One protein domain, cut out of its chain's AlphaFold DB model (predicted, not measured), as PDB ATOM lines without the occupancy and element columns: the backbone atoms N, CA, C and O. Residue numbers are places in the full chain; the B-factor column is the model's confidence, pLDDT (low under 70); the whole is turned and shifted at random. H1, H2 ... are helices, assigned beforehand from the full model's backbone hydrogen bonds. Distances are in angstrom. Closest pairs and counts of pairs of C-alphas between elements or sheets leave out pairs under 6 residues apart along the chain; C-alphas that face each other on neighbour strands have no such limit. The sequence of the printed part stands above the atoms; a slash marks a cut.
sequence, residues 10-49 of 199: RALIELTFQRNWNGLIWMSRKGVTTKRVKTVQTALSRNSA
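AT A GLANCE: This is residues 10 to 49 of the 199 residues of an uncharacterized protein of Microthlaspi erraticum (UniProt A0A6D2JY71). Two long helices, H1 and then H2, meet near their ends at a tight link and make a wide L, with nothing filling the space between the two arms. The printed part has 40 residues with two named helices and no named strand, in the class all helix. It is extended, with a radius of gyration of the C-alphas of 14.5 A, and the C-alphas span 45 by 22 by 5 A.

IN THESE COORDINATES: H1, residues 10 to 29, begins at C-alpha 10 at (132.046, 141.111, 72.494) and is 28.3 A long from first to last C-alpha. H2, residues 32 to 48, is 24.1 A long and ends at C-alpha 48 at (150.934, 107.308, 61.098).

HOW THE PARTS SIT: H1 and H2 are close but not clearly touching, and their closest C-alphas, those of Met 27 and Thr 33, are 6.0 A apart. Their lines are about perpendicular, at 86 degrees. In H1 and H2 every O i to N i+4 pair is within hydrogen-bond range. Residues 10 to 23 of H1 stand free, and so do residues 34 to 49, of which 34 to 48 belong to H2.

THE WHOLE: The two C-alphas farthest apart, those of Ala 11 and Ala 49, are 45.1 A apart. The printed part has no cut. The mean pLDDT of the printed part is 73.5, and residues 33 to 36, 38 to 39 and 41 to 49 are under 70.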
ATOM      1  N   ARG A  10     131.111 141.579  71.471       79.38
ATOM      2  CA  ARG A  10     132.046 141.111  72.494       79.38
ATOM      3  C   ARG A  10     131.364 140.401  73.665       79.38
ATOM      4  O   ARG A  10     131.791 139.319  74.040       79.38
ATOM      5  N   ALA A  11     130.267 140.954  74.176       78.81
ATOM      6  CA  ALA A  11     129.491 140.363  75.265       78.81
ATOM      7  C   ALA A  11     128.835 139.035  74.849       78.81
ATOM      8  O   ALA A  11     128.741 138.112  75.655       78.81
ATOM      9  N   LEU A  12     128.423 138.901  73.583       84.00
ATOM     10  CA  LEU A  12     127.860 137.652  73.064       84.00
ATOM     11  C   LEU A  12     128.939 136.562  72.903       84.00
ATOM     12  O   LEU A  12     128.724 135.402  73.265       84.00
ATOM     13  N   ILE A  13     130.120 136.941  72.409       81.38
ATOM     14  CA  ILE A  13     131.281 136.047  72.285       81.38
ATOM     15  C   ILE A  13     131.781 135.610  73.667       81.38
ATOM     16  O   ILE A  13     132.023 134.429  73.894       81.38
ATOM     17  N   GLU A  14     131.879 136.526  74.626       83.19
ATOM     18  CA  GLU A  14     132.300 136.207  75.992       83.19
ATOM     19  C   GLU A  14     131.291 135.302  76.708       83.19
ATOM     20  O   GLU A  14     131.684 134.316  77.331       83.19
ATOM     21  N   LEU A  15     129.987 135.556  76.558       84.31
ATOM     22  CA  LEU A  15     128.945 134.731  77.172       84.31
ATOM     23  C   LEU A  15     128.931 133.296  76.619       84.31
ATOM     24  O   LEU A  15     128.718 132.331  77.362       84.31
ATOM     25  N   THR A  16     129.164 133.141  75.314       83.19
ATOM     26  CA  THR A  16     129.265 131.825  74.667       83.19
ATOM     27  C   THR A  16     130.574 131.121  75.024       83.19
ATOM     28  O   THR A  16     130.556 129.920  75.303       83.19
ATOM     29  N   PHE A  17     131.686 131.854  75.130       79.88
ATOM     30  CA  PHE A  17     132.977 131.320  75.566       79.88
ATOM     31  C   PHE A  17     132.926 130.802  77.007       79.88
ATOM     32  O   PHE A  17     133.369 129.685  77.267       79.88
ATOM     33  N   GLN A  18     132.306 131.545  77.927       83.06
ATOM     34  CA  GLN A  18     132.114 131.125  79.320       83.06
ATOM     35  C   GLN A  18     131.267 129.852  79.437       83.06
ATOM     36  O   GLN A  18     131.611 128.930  80.181       83.06
ATOM     37  N   ARG A  19     130.172 129.758  78.671       82.94
ATOM     38  CA  ARG A  19     129.334 128.546  78.639       82.94
ATOM     39  C   ARG A  19     130.087 127.337  78.085       82.94
ATOM     40  O   ARG A  19     129.979 126.250  78.651       82.94
ATOM     41  N   ASN A  20     130.880 127.525  77.032       81.50
ATOM     42  CA  ASN A  20     131.673 126.453  76.431       81.50
ATOM     43  C   ASN A  20     132.809 125.992  77.372       81.50
ATOM     44  O   ASN A  20     133.030 124.794  77.551       81.50
ATOM     45  N   TRP A  21     133.443 126.932  78.082       84.44
ATOM     46  CA  TRP A  21     134.461 126.641  79.096       84.44
ATOM     47  C   TRP A  21     133.928 125.829  80.275       84.44
ATOM     48  O   TRP A  21     134.570 124.871  80.710       84.44
ATOM     49  N   ASN A  22     132.727 126.141  80.761       83.31
ATOM     50  CA  ASN A  22     132.096 125.356  81.821       83.31
ATOM     51  C   ASN A  22     131.800 123.917  81.373       83.31
ATOM     52  O   ASN A  22     132.012 122.977  82.142       83.31
ATOM     53  N   GLY A  23     131.380 123.726  80.118       82.75
ATOM     54  CA  GLY A  23     131.212 122.402  79.517       82.75
ATOM     55  C   GLY A  23     132.531 121.630  79.412       82.75
ATOM     56  O   GLY A  23     132.583 120.444  79.745       82.75
ATOM     57  N   LEU A  24     133.621 122.307  79.045       82.94
ATOM     58  CA  LEU A  24     134.955 121.713  78.974       82.94
ATOM     59  C   LEU A  24     135.484 121.307  80.360       82.94
ATOM     60  O   LEU A  24     135.991 120.197  80.519       82.94
ATOM     61  N   ILE A  25     135.303 122.149  81.384       80.94
ATOM     62  CA  ILE A  25     135.652 121.832  82.782       80.94
ATOM     63  C   ILE A  25     134.810 120.657  83.293       80.94
ATOM     64  O   ILE A  25     135.311 119.774  83.996       80.94
ATOM     65  N   TRP A  26     133.528 120.614  82.929       83.56
ATOM     66  CA  TRP A  26     132.638 119.508  83.266       83.56
ATOM     67  C   TRP A  26     133.086 118.190  82.619       83.56
ATOM     68  O   TRP A  26     133.221 117.173  83.302       83.56
ATOM     69  N   MET A  27     133.408 118.211  81.322       79.50
ATOM     70  CA  MET A  27     133.936 117.053  80.595       79.50
ATOM     71  C   MET A  27     135.323 116.619  81.093       79.50
ATOM     72  O   MET A  27     135.621 115.421  81.093       79.50
ATOM     73  N   SER A  28     136.143 117.570  81.553       77.88
ATOM     74  CA  SER A  28     137.465 117.326  82.138       77.88
ATOM     75  C   SER A  28     137.375 116.583  83.471       77.88
ATOM     76  O   SER A  28     137.980 115.524  83.636       77.88
ATOM     77  N   ARG A  29     136.511 117.041  84.385       77.44
ATOM     78  CA  ARG A  29     136.325 116.411  85.706       77.44
ATOM     79  C   ARG A  29     135.724 115.005  85.648       77.44
ATOM     80  O   ARG A  29     135.936 114.215  86.561       77.44
ATOM     81  N   LYS A  30     134.989 114.667  84.585       77.44
ATOM     82  CA  LYS A  30     134.424 113.322  84.366       77.44
ATOM     83  C   LYS A  30     135.354 112.385  83.577       77.44
ATOM     84  O   LYS A  30     134.947 111.275  83.242       77.44
ATOM     85  N   GLY A  31     136.583 112.808  83.255       73.62
ATOM     86  CA  GLY A  31     137.569 111.989  82.536       73.62
ATOM     87  C   GLY A  31     137.217 111.711  81.066       73.62
ATOM     88  O   GLY A  31     137.822 110.841  80.429       73.62
ATOM     89  N   VAL A  32     136.240 112.435  80.508       75.19
ATOM     90  CA  VAL A  32     135.760 112.252  79.128       75.19
ATOM     91  C   VAL A  32     136.783 112.790  78.133       75.19
ATOM     92  O   VAL A  32     137.049 112.147  77.118       75.19
ATOM     93  N   THR A  33     137.410 113.926  78.432       67.31
ATOM     94  CA  THR A  33     138.477 114.498  77.600       67.31
ATOM     95  C   THR A  33     139.698 113.592  77.552       67.31
ATOM     96  O   THR A  33     140.184 113.328  76.464       67.31
ATOM     97  N   THR A  34     140.145 113.008  78.665       66.50
ATOM     98  CA  THR A  34     141.276 112.060  78.659       66.50
ATOM     99  C   THR A  34     140.988 110.790  77.865       66.50
ATOM    100  O   THR A  34     141.875 110.292  77.175       66.50
ATOM    101  N   LYS A  35     139.753 110.270  77.910       68.62
ATOM    102  CA  LYS A  35     139.364 109.121  77.076       68.62
ATOM    103  C   LYS A  35     139.352 109.493  75.597       68.62
ATOM    104  O   LYS A  35     139.905 108.755  74.793       68.62
ATOM    105  N   ARG A  36     138.805 110.660  75.246       64.19
ATOM    106  CA  ARG A  36     138.779 111.150  73.861       64.19
ATOM    107  C   ARG A  36     140.167 111.493  73.331       64.19
ATOM    108  O   ARG A  36     140.471 111.098  72.218       64.19
ATOM    109  N   VAL A  37     141.020 112.145  74.118       71.00
ATOM    110  CA  VAL A  37     142.415 112.444  73.754       71.00
ATOM    111  C   VAL A  37     143.182 111.150  73.522       71.00
ATOM    112  O   VAL A  37     143.827 111.023  72.492       71.00
ATOM    113  N   LYS A  38     143.034 110.144  74.394       66.44
ATOM    114  CA  LYS A  38     143.643 108.826  74.172       66.44
ATOM    115  C   LYS A  38     143.115 108.162  72.899       66.44
ATOM    116  O   LYS A  38     143.913 107.708  72.096       66.44
ATOM    117  N   THR A  39     141.804 108.157  72.655       64.31
ATOM    118  CA  THR A  39     141.228 107.573  71.431       64.31
ATOM    119  C   THR A  39     141.665 108.310  70.163       64.31
ATOM    120  O   THR A  39     142.024 107.661  69.185       64.31
ATOM    121  N   VAL A  40     141.677 109.644  70.176       70.00
ATOM    122  CA  VAL A  40     142.106 110.475  69.042       70.00
ATOM    123  C   VAL A  40     143.605 110.317  68.800       70.00
ATOM    124  O   VAL A  40     144.009 110.136  67.660       70.00
ATOM    125  N   GLN A  41     144.429 110.283  69.847       64.81
ATOM    126  CA  GLN A  41     145.871 110.065  69.736       64.81
ATOM    127  C   GLN A  41     146.203 108.641  69.268       64.81
ATOM    128  O   GLN A  41     147.082 108.469  68.432       64.81
ATOM    129  N   THR A  42     145.472 107.618  69.724       64.50
ATOM    130  CA  THR A  42     145.610 106.242  69.219       64.50
ATOM    131  C   THR A  42     145.133 106.112  67.770       64.50
ATOM    132  O   THR A  42     145.744 105.377  67.002       64.50
ATOM    133  N   ALA A  43     144.078 106.822  67.363       58.38
ATOM    134  CA  ALA A  43     143.618 106.841  65.974       58.38
ATOM    135  C   ALA A  43     144.598 107.585  65.049       58.38
ATOM    136  O   ALA A  43     144.907 107.102  63.962       58.38
ATOM    137  N   LEU A  44     145.142 108.717  65.501       65.38
ATOM    138  CA  LEU A  44     146.170 109.476  64.788       65.38
ATOM    139  C   LEU A  44     147.471 108.662  64.666       65.38
ATOM    140  O   LEU A  44     148.040 108.568  63.584       65.38
ATOM    141  N   SER A  45     147.890 108.000  65.750       59.12
ATOM    142  CA  SER A  45     149.063 107.117  65.775       59.12
ATOM    143  C   SER A  45     148.878 105.857  64.920       59.12
ATOM    144  O   SER A  45     149.842 105.385  64.324       59.12
ATOM    145  N   ARG A  46     147.653 105.325  64.807       57.06
ATOM    146  CA  ARG A  46     147.329 104.222  63.887       57.06
ATOM    147  C   ARG A  46     147.363 104.630  62.417       57.06
ATOM    148  O   ARG A  46     147.681 103.791  61.590       57.06
ATOM    149  N   ASN A  47     147.054 105.884  62.089       59.62
ATOM    150  CA  ASN A  47     147.199 106.385  60.721       59.62
ATOM    151  C   ASN A  47     148.662 106.694  60.364       59.62
ATOM    152  O   ASN A  47     149.040 106.544  59.207       59.62
ATOM    153  N   SER A  48     149.499 107.079  61.335       56.88
ATOM    154  CA  SER A  48     150.934 107.308  61.098       56.88
ATOM    155  C   SER A  48     151.762 106.019  61.092       56.88
ATOM    156  O   SER A  48     152.811 105.961  60.458       56.88
ATOM    157  N   ALA A  49     151.318 104.981  61.802       56.25
ATOM    158  CA  ALA A  49     151.918 103.657  61.763       56.25
ATOM    159  C   ALA A  49     151.161 102.793  60.750       56.25
ATOM    160  O   ALA A  49     150.220 102.083  61.102       56.25
TER     161      ALA A  49